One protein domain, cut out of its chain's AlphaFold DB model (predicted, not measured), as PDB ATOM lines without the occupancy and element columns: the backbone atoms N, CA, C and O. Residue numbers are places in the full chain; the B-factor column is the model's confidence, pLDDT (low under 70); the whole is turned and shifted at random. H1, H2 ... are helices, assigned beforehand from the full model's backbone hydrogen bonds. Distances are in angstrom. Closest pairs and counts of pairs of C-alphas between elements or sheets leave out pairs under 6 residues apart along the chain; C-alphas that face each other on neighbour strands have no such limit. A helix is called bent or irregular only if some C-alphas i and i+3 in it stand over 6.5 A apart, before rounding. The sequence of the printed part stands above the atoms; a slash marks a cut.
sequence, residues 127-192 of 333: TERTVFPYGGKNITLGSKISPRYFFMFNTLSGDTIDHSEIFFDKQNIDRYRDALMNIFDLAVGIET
ATOM      1  N   THR A 127     -12.062 -37.684  28.763       61.28
ATOM      2  CA  THR A 127     -11.995 -38.131  27.373       61.28
ATOM      3  C   THR A 127     -13.258 -38.920  27.009       61.28
ATOM      4  O   THR A 127     -14.133 -39.164  27.841       61.28
ATOM      5  N   GLU A 128     -13.386 -39.347  25.751       59.88
ATOM      6  CA  GLU A 128     -14.433 -40.301  25.341       59.88
ATOM      7  C   GLU A 128     -14.360 -41.640  26.097       59.88
ATOM      8  O   GLU A 128     -15.271 -42.452  25.996       59.88
ATOM      9  N   ARG A 129     -13.283 -41.865  26.857       58.09
ATOM     10  CA  ARG A 129     -13.013 -43.080  27.621       58.09
ATOM     11  C   ARG A 129     -13.429 -42.971  29.087       58.09
ATOM     12  O   ARG A 129     -13.517 -43.988  29.765       58.09
ATOM     13  N   THR A 130     -13.709 -41.762  29.576       65.56
ATOM     14  CA  THR A 130     -14.198 -41.519  30.939       65.56
ATOM     15  C   THR A 130     -15.711 -41.719  30.962       65.56
ATOM     16  O   THR A 130     -16.501 -40.768  30.957       65.56
ATOM     17  N   VAL A 131     -16.117 -42.983  30.900       69.75
ATOM     18  CA  VAL A 131     -17.517 -43.404  30.839       69.75
ATOM     19  C   VAL A 131     -17.954 -44.060  32.142       69.75
ATOM     20  O   VAL A 131     -17.133 -44.474  32.958       69.75
ATOM     21  N   PHE A 132     -19.264 -44.139  32.356       66.75
ATOM     22  CA  PHE A 132     -19.805 -44.838  33.516       66.75
ATOM     23  C   PHE A 132     -19.552 -46.355  33.414       66.75
ATOM     24  O   PHE A 132     -20.087 -46.982  32.490       66.75
ATOM     25  N   PRO A 133     -18.801 -46.955  34.366       55.56
ATOM     26  CA  PRO A 133     -18.435 -48.374  34.332       55.56
ATOM     27  C   PRO A 133     -19.620 -49.297  34.645       55.56
ATOM     28  O   PRO A 133     -19.606 -50.476  34.289       55.56
ATOM     29  N   TYR A 134     -20.652 -48.761  35.301       61.03
ATOM     30  CA  TYR A 134     -21.910 -49.436  35.580       61.03
ATOM     31  C   TYR A 134     -23.066 -48.531  35.151       61.03
ATOM     32  O   TYR A 134     -23.110 -47.350  35.493       61.03
ATOM     33  N   GLY A 135     -24.001 -49.086  34.379       52.97
ATOM     34  CA  GLY A 135     -25.243 -48.404  34.032       52.97
ATOM     35  C   GLY A 135     -26.240 -48.503  35.184       52.97
ATOM     36  O   GLY A 135     -26.498 -49.601  35.679       52.97
ATOM     37  N   GLY A 136     -26.785 -47.365  35.608       60.09
ATOM     38  CA  GLY A 136     -27.933 -47.292  36.515       60.09
ATOM     39  C   GLY A 136     -29.257 -47.304  35.745       60.09
ATOM     40  O   GLY A 136     -29.282 -47.440  34.523       60.09
ATOM     41  N   LYS A 137     -30.380 -47.101  36.446       62.66
ATOM     42  CA  LYS A 137     -31.687 -46.919  35.781       62.66
ATOM     43  C   LYS A 137     -31.718 -45.645  34.929       62.66
ATOM     44  O   LYS A 137     -32.374 -45.633  33.894       62.66
ATOM     45  N   ASN A 138     -31.001 -44.598  35.351       69.12
ATOM     46  CA  ASN A 138     -31.045 -43.271  34.728       69.12
ATOM     47  C   ASN A 138     -29.737 -42.864  34.030       69.12
ATOM     48  O   ASN A 138     -29.648 -41.771  33.463       69.12
ATOM     49  N   ILE A 139     -28.719 -43.727  34.069       72.31
ATOM     50  CA  ILE A 139     -27.435 -43.531  33.398       72.31
ATOM     51  C   ILE A 139     -27.138 -44.767  32.565       72.31
ATOM     52  O   ILE A 139     -26.979 -45.865  33.093       72.31
ATOM     53  N   THR A 140     -27.034 -44.581  31.255       67.94
ATOM     54  CA  THR A 140     -26.659 -45.643  30.328       67.94
ATOM     55  C   THR A 140     -25.203 -46.052  30.538       67.94
ATOM     56  O   THR A 140     -24.312 -45.206  30.646       67.94
ATOM     57  N   LEU A 141     -24.966 -47.367  30.581       66.88
ATOM     58  CA  LEU A 141     -23.624 -47.951  30.613       66.88
ATOM     59  C   LEU A 141     -22.801 -47.419  29.433       66.88
ATOM     60  O   LEU A 141     -23.307 -47.363  28.311       66.88
ATOM     61  N   GLY A 142     -21.552 -47.022  29.679       65.44
ATOM     62  CA  GLY A 142     -20.684 -46.495  28.623       65.44
ATOM     63  C   GLY A 142     -21.020 -45.066  28.177       65.44
ATOM     64  O   GLY A 142     -20.417 -44.562  27.232       65.44
ATOM     65  N   SER A 143     -21.966 -44.378  28.831       74.62
ATOM     66  CA  SER A 143     -22.186 -42.952  28.569       74.62
ATOM     67  C   SER A 143     -21.062 -42.100  29.158       74.62
ATOM     68  O   SER A 143     -20.521 -42.400  30.224       74.62
ATOM     69  N   LYS A 144     -20.712 -41.020  28.454       76.94
ATOM     70  CA  LYS A 144     -19.661 -40.090  28.874       76.94
ATOM     71  C   LYS A 144     -20.045 -39.382  30.175       76.94
ATOM     72  O   LYS A 144     -21.141 -38.823  30.291       76.94
ATOM     73  N   ILE A 145     -19.118 -39.355  31.128       81.19
ATOM     74  CA  ILE A 145     -19.269 -38.594  32.367       81.19
ATOM     75  C   ILE A 145     -19.248 -37.094  32.039       81.19
ATOM     76  O   ILE A 145     -18.376 -36.613  31.330       81.19
ATOM     77  N   SER A 146     -20.221 -36.334  32.541       84.62
ATOM     78  CA  SER A 146     -20.270 -34.878  32.346       84.62
ATOM     79  C   SER A 146     -19.461 -34.146  33.427       84.62
ATOM     80  O   SER A 146     -19.651 -34.461  34.607       84.62
ATOM     81  N   PRO A 147     -18.672 -33.104  33.085       83.00
ATOM     82  CA  PRO A 147     -18.016 -32.232  34.066       83.00
ATOM     83  C   PRO A 147     -18.972 -31.672  35.133       83.00
ATOM     84  O   PRO A 147     -18.585 -31.449  36.276       83.00
ATOM     85  N   ARG A 148     -20.253 -31.489  34.785       87.00
ATOM     86  CA  ARG A 148     -21.267 -30.923  35.690       87.00
ATOM     87  C   ARG A 148     -21.509 -31.758  36.942       87.00
ATOM     88  O   ARG A 148     -21.888 -31.205  37.968       87.00
ATOM     89  N   TYR A 149     -21.307 -33.074  36.872       88.25
ATOM     90  CA  TYR A 149     -21.483 -33.928  38.045       88.25
ATOM     91  C   TYR A 149     -20.473 -33.606  39.145       88.25
ATOM     92  O   TYR A 149     -20.807 -33.703  40.321       88.25
ATOM     93  N   PHE A 150     -19.276 -33.143  38.780       87.31
ATOM     94  CA  PHE A 150     -18.251 -32.781  39.754       87.31
ATOM     95  C   PHE A 150     -18.602 -31.516  40.542       87.31
ATOM     96  O   PHE A 150     -18.029 -31.281  41.603       87.31
ATOM     97  N   PHE A 151     -19.558 -30.705  40.079       87.62
ATOM     98  CA  PHE A 151     -19.982 -29.522  40.825       87.62
ATOM     99  C   PHE A 151     -20.686 -29.861  42.137       87.62
ATOM    100  O   PHE A 151     -20.587 -29.059  43.055       87.62
ATOM    101  N   MET A 152     -21.255 -31.068  42.288       89.75
ATOM    102  CA  MET A 152     -21.773 -31.544  43.585       89.75
ATOM    103  C   MET A 152     -20.713 -31.529  44.695       89.75
ATOM    104  O   MET A 152     -21.056 -31.416  45.862       89.75
ATOM    105  N   PHE A 153     -19.429 -31.644  44.338       89.00
ATOM    106  CA  PHE A 153     -18.314 -31.608  45.290       89.00
ATOM    107  C   PHE A 153     -17.783 -30.192  45.548       89.00
ATOM    108  O   PHE A 153     -16.872 -30.014  46.350       89.00
ATOM    109  N   ASN A 154     -18.299 -29.190  44.830       88.44
ATOM    110  CA  ASN A 154     -17.814 -27.809  44.868       88.44
ATOM    111  C   ASN A 154     -18.875 -26.814  45.357       88.44
ATOM    112  O   ASN A 154     -18.550 -25.644  45.565       88.44
ATOM    113  N   THR A 155     -20.127 -27.247  45.516       88.88
ATOM    114  CA  THR A 155     -21.248 -26.406  45.940       88.88
ATOM    115  C   THR A 155     -22.024 -27.076  47.062       88.88
ATOM    116  O   THR A 155     -22.098 -28.301  47.125       88.88
ATOM    117  N   LEU A 156     -22.585 -26.248  47.939       90.19
ATOM    118  CA  LEU A 156     -23.584 -26.640  48.923       90.19
ATOM    119  C   LEU A 156     -24.685 -25.582  48.891       90.19
ATOM    120  O   LEU A 156     -24.409 -24.396  49.103       90.19
ATOM    121  N   SER A 157     -25.908 -25.996  48.579       88.56
ATOM    122  CA  SER A 157     -27.093 -25.149  48.672       88.56
ATOM    123  C   SER A 157     -27.571 -25.032  50.123       88.56
ATOM    124  O   SER A 157     -27.194 -25.830  50.981       88.56
ATOM    125  N   GLY A 158     -28.430 -24.042  50.393       84.75
ATOM    126  CA  GLY A 158     -29.092 -23.911  51.697       84.75
ATOM    127  C   GLY A 158     -29.842 -25.185  52.091       84.75
ATOM    128  O   GLY A 158     -29.639 -25.687  53.187       84.75
ATOM    129  N   ASP A 159     -30.586 -25.772  51.148       84.44
ATOM    130  CA  ASP A 159     -31.340 -27.010  51.372       84.44
ATOM    131  C   ASP A 159     -30.446 -28.157  51.856       84.44
ATOM    132  O   ASP A 159     -30.828 -28.891  52.760       84.44
ATOM    133  N   THR A 160     -29.251 -28.315  51.276       88.12
ATOM    134  CA  THR A 160     -28.303 -29.367  51.673       88.12
ATOM    135  C   THR A 160     -27.676 -29.067  53.034       88.12
ATOM    136  O   THR A 160     -27.470 -29.982  53.822       88.12
ATOM    137  N   ILE A 161     -27.383 -27.797  53.329       86.62
ATOM    138  CA  ILE A 161     -26.820 -27.378  54.623       86.62
ATOM    139  C   ILE A 161     -27.819 -27.615  55.764       86.62
ATOM    140  O   ILE A 161     -27.415 -28.041  56.846       86.62
ATOM    141  N   ASP A 162     -29.103 -27.358  55.519       86.56
ATOM    142  CA  ASP A 162     -30.167 -27.520  56.511       86.56
ATOM    143  C   ASP A 162     -30.604 -28.993  56.676       86.56
ATOM    144  O   ASP A 162     -31.233 -29.353  57.675       86.56
ATOM    145  N   HIS A 163     -30.271 -29.869  55.721       89.38
ATOM    146  CA  HIS A 163     -30.646 -31.281  55.748       89.38
ATOM    147  C   HIS A 163     -29.687 -32.122  56.610       89.38
ATOM    148  O   HIS A 163     -28.470 -32.053  56.477       89.38
ATOM    149  N   SER A 164     -30.225 -33.008  57.454       85.56
ATOM    150  CA  SER A 164     -29.416 -33.841  58.362       85.56
ATOM    151  C   SER A 164     -28.760 -35.060  57.694       85.56
ATOM    152  O   SER A 164     -27.682 -35.481  58.105       85.56
ATOM    153  N   GLU A 165     -29.413 -35.651  56.689       88.69
ATOM    154  CA  GLU A 165     -28.967 -36.915  56.064       88.69
ATOM    155  C   GLU A 165     -28.332 -36.774  54.666       88.69
ATOM    156  O   GLU A 165     -27.737 -37.727  54.160       88.69
ATOM    157  N   ILE A 166     -28.460 -35.615  54.008       88.88
ATOM    158  CA  ILE A 166     -28.017 -35.406  52.622       88.88
ATOM    159  C   ILE A 166     -26.794 -34.492  52.632       88.88
ATOM    160  O   ILE A 166     -26.885 -33.341  53.032       88.88
ATOM    161  N   PHE A 167     -25.657 -34.997  52.148       88.56
ATOM    162  CA  PHE A 167     -24.370 -34.284  52.199       88.56
ATOM    163  C   PHE A 167     -23.951 -33.610  50.888       88.56
ATOM    164  O   PHE A 167     -23.015 -32.815  50.878       88.56
ATOM    165  N   PHE A 168     -24.597 -33.953  49.774       91.38
ATOM    166  CA  PHE A 168     -24.259 -33.436  48.449       91.38
ATOM    167  C   PHE A 168     -25.479 -32.782  47.816       91.38
ATOM    168  O   PHE A 168     -26.602 -33.246  48.001       91.38
ATOM    169  N   ASP A 169     -25.258 -31.750  47.008       89.00
ATOM    170  CA  ASP A 169     -26.336 -31.120  46.252       89.00
ATOM    171  C   ASP A 169     -26.962 -32.087  45.225       89.00
ATOM    172  O   ASP A 169     -26.361 -33.077  44.790       89.00
ATOM    173  N   LYS A 170     -28.183 -31.753  44.783       87.38
ATOM    174  CA  LYS A 170     -28.900 -32.395  43.660       87.38
ATOM    175  C   LYS A 170     -29.239 -33.880  43.851       87.38
ATOM    176  O   LYS A 170     -29.574 -34.556  42.877       87.38
ATOM    177  N   GLN A 171     -29.227 -34.399  45.081       88.56
ATOM    178  CA  GLN A 171     -29.605 -35.797  45.362       88.56
ATOM    179  C   GLN A 171     -31.100 -36.089  45.167       88.56
ATOM    180  O   GLN A 171     -31.500 -37.254  45.102       88.56
ATOM    181  N   ASN A 172     -31.924 -35.051  45.014       87.19
ATOM    182  CA  ASN A 172     -33.311 -35.145  44.560       87.19
ATOM    183  C   ASN A 172     -33.441 -35.516  43.069       87.19
ATOM    184  O   ASN A 172     -34.517 -35.915  42.635       87.19
ATOM    185  N   ILE A 173     -32.366 -35.408  42.278       87.75
ATOM    186  CA  ILE A 173     -32.344 -35.791  40.866       87.75
ATOM    187  C   ILE A 173     -31.692 -37.170  40.741       87.75
ATOM    188  O   ILE A 173     -30.485 -37.311  40.939       87.75
ATOM    189  N   ASP A 174     -32.458 -38.178  40.321       87.06
ATOM    190  CA  ASP A 174     -31.976 -39.566  40.260       87.06
ATOM    191  C   ASP A 174     -30.689 -39.728  39.438       87.06
ATOM    192  O   ASP A 174     -29.775 -40.455  39.818       87.06
ATOM    193  N   ARG A 175     -30.574 -38.989  38.329       85.88
ATOM    194  CA  ARG A 175     -29.374 -38.994  37.483       85.88
ATOM    195  C   ARG A 175     -28.120 -38.503  38.222       85.88
ATOM    196  O   ARG A 175     -27.027 -38.934  37.880       85.88
ATOM    197  N   TYR A 176     -28.240 -37.583  39.180       88.38
ATOM    198  CA  TYR A 176     -27.103 -37.133  39.994       88.38
ATOM    199  C   TYR A 176     -26.788 -38.130  41.116       88.38
ATOM    200  O   TYR A 176     -25.613 -38.342  41.403       88.38
ATOM    201  N   ARG A 177     -27.801 -38.809  41.670       87.94
ATOM    202  CA  ARG A 177     -27.621 -39.886  42.657       87.94
ATOM    203  C   ARG A 177     -26.876 -41.090  42.073       87.94
ATOM    204  O   ARG A 177     -25.887 -41.538  42.648       87.94
ATOM    205  N   ASP A 178     -27.291 -41.555  40.892       85.25
ATOM    206  CA  ASP A 178     -26.602 -42.627  40.156       85.25
ATOM    207  C   ASP A 178     -25.164 -42.207  39.793       85.25
ATOM    208  O   ASP A 178     -24.227 -43.007  39.855       85.25
ATOM    209  N   ALA A 179     -24.969 -40.935  39.427       86.38
ATOM    210  CA  ALA A 179     -23.660 -40.419  39.044       86.38
ATOM    211  C   ALA A 179     -22.702 -40.309  40.235       86.38
ATOM    212  O   ALA A 179     -21.530 -40.650  40.089       86.38
ATOM    213  N   LEU A 180     -23.194 -39.868  41.400       88.19
ATOM    214  CA  LEU A 180     -22.406 -39.705  42.621       88.19
ATOM    215  C   LEU A 180     -21.664 -40.998  42.968       88.19
ATOM    216  O   LEU A 180     -20.447 -40.971  43.113       88.19
ATOM    217  N   MET A 181     -22.371 -42.131  42.992       80.69
ATOM    218  CA  MET A 181     -21.791 -43.438  43.335       80.69
ATOM    219  C   MET A 181     -20.654 -43.869  42.400       80.69
ATOM    220  O   MET A 181     -19.751 -44.583  42.816       80.69
ATOM    221  N   ASN A 182     -20.689 -43.440  41.138       77.12
ATOM    222  CA  ASN A 182     -19.692 -43.823  40.139       77.12
ATOM    223  C   ASN A 182     -18.529 -42.828  40.034       77.12
ATOM    224  O   ASN A 182     -17.429 -43.203  39.640       77.12
ATOM    225  N   ILE A 183     -18.779 -41.550  40.325       84.62
ATOM    226  CA  ILE A 183     -17.799 -40.474  40.141       84.62
ATOM    227  C   ILE A 183     -17.059 -40.172  41.442       84.62
ATOM    228  O   ILE A 183     -15.963 -39.628  41.375       84.62
ATOM    229  N   PHE A 184     -17.604 -40.535  42.608       86.69
ATOM    230  CA  PHE A 184     -16.995 -40.241  43.908       86.69
ATOM    231  C   PHE A 184     -15.530 -40.687  43.984       86.69
ATOM    232  O   PHE A 184     -14.653 -39.863  44.241       86.69
ATOM    233  N   ASP A 185     -15.246 -41.948  43.653       83.56
ATOM    234  CA  ASP A 185     -13.882 -42.486  43.689       83.56
ATOM    235  C   ASP A 185     -12.945 -41.750  42.728       83.56
ATOM    236  O   ASP A 185     -11.782 -41.507  43.049       83.56
ATOM    237  N   LEU A 186     -13.454 -41.340  41.563       80.50
ATOM    238  CA  LEU A 186     -12.690 -40.569  40.586       80.50
ATOM    239  C   LEU A 186     -12.471 -39.119  41.048       80.50
ATOM    240  O   LEU A 186     -11.405 -38.552  40.815       80.50
ATOM    241  N   ALA A 187     -13.443 -38.519  41.738       82.19
ATOM    242  CA  ALA A 187     -13.355 -37.162  42.268       82.19
ATOM    243  C   ALA A 187     -12.364 -37.063  43.438       82.19
ATOM    244  O   ALA A 187     -11.607 -36.097  43.516       82.19
ATOM    245  N   VAL A 188     -12.338 -38.075  44.312       83.38
ATOM    246  CA  VAL A 188     -11.372 -38.191  45.420       83.38
ATOM    247  C   VAL A 188      -9.995 -38.659  44.922       83.38
ATOM    248  O   VAL A 188      -8.986 -38.445  45.591       83.38
ATOM    249  N   GLY A 189      -9.926 -39.246  43.722       78.12
ATOM    250  CA  GLY A 189      -8.691 -39.754  43.118       78.12
ATOM    251  C   GLY A 189      -8.300 -41.162  43.579       78.12
ATOM    252  O   GLY A 189      -7.162 -41.574  43.370       78.12
ATOM    253  N   ILE A 190      -9.232 -41.894  44.196       83.56
ATOM    254  CA  ILE A 190      -9.105 -43.326  44.505       83.56
ATOM    255  C   ILE A 190      -9.067 -44.127  43.197       83.56
ATOM    256  O   ILE A 190      -8.259 -45.042  43.036       83.56
ATOM    257  N   GLU A 191      -9.920 -43.751  42.243       77.31
ATOM    258  CA  GLU A 191      -9.968 -44.333  40.908       77.31
ATOM    259  C   GLU A 191      -9.337 -43.374  39.886       77.31
ATOM    260  O   GLU A 191      -9.561 -42.164  39.916       77.31
ATOM    261  N   THR A 192      -8.566 -43.917  38.944       77.31
ATOM    262  CA  THR A 192      -7.992 -43.165  37.821       77.31
ATOM    263  C   THR A 192      -8.658 -43.563  36.506       77.31
ATOM    264  O   THR A 192      -9.196 -44.664  36.379       77.31
TER     265      THR A 192
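Overview. This is residues 127 to 192 of the 333 residues of an uncharacterized protein of Pueribacillus theae (UniProt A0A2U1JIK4). One longer helix, H3, lies across the middle, and a short helix, H1, crosses it nearly at right angles and packs on it; loops extend from this crossed pair at both ends of the long axis. At one side residues 127 to 146 fold back on themselves as a loop with no named element, and on the far side the backbone runs out from H1 to the small helix H2, which touches no helix, and comes back to H3 through residues 163 to 173. The printed part has 66 residues with three named helices, in the order H1, H2, H3 along the chain, and no named strand. The class is all helix, although under half of the residues, 27 of 66, are in named elements. The whole is compact, with a radius of gyration of the C-alphas of 12.3 A, and spans 37 by 25 by 17 A along its three main axes.

Along the chain. The longest helix is H3, residues 174 to 188, Asp 174 to Val 188, with 21.3 A from first to last C-alpha. It begins with C-alpha 174 at (-31.976, -39.566, 40.260) and ends with C-alpha 188 at (-11.372, -38.191, 45.420), and its N-to-C direction is (0.98, -0.01, 0.20), close to the x axis. H3 is irregular, but only just: C-alphas 182 and 185 are 6.9 A apart, and its line is a rough one. H1 is residues 147 to 153, Pro 147 to Phe 153, and measures 11.2 A from first to last C-alpha. It begins with C-alpha 147 at (-18.016, -32.232, 34.066), and its N-to-C direction is (-0.01, 0.08, 1.00), close to the z axis. H1 is neither bent nor irregular, but only just: C-alphas 149 and 152 are 6.0 A apart. H2 is residues 158 to 162, Gly 158 to Asp 162, and measures 6.1 A; C-alpha 162 is at (-30.167, -27.520, 56.511).

Arrangement. H3 and H1 touch, with 6 pairs of C-alphas within 8 A. Their closest C-alphas are those of Tyr 149 in H1 and Tyr 176 in H3, 6.8 A apart. Their centres are 8.8 A apart. Their lines stand about perpendicular, at 79 degrees. H2 touches no helix. H2 and H3 are apart, although they follow each other in the chain. H1 and H2 are apart as well, and they too follow each other in the chain. In H2 the O i to N i+4 pair is within hydrogen-bond range, while in H3 this is true of 7 of 11 such pairs. In H1 it is true of 0 of 3, but there 4 of 4 O i to N i+3 pairs are within range.

Size, cuts and confidence. The two C-alphas farthest apart in the domain are those of Glu 128 and Asp 162, at 37.2 A. The first and last printed C-alphas, those of Thr 127 and Thr 192, are 12.3 A apart. The printed part has no cut; in the full chain of 333 residues it begins at residue 127 and ends at residue 192. H2 and H3 are joined by a long link of 11 residues, and H1 and H2 by a tight link of 4 residues. Before H1, residues 127 to 146 are a stretch of 20 residues with no named element, and their C-alphas lie 9 to 18 A from the mean of the C-alphas. The mean pLDDT of the printed part is 80.1, and the mean is 87 in H1, 86 in H2 and 85 in H3. The model's confidence is low, under 70, for 15 residues, namely residues 127 to 138 and 140 to 142, which lie in that stretch before H1.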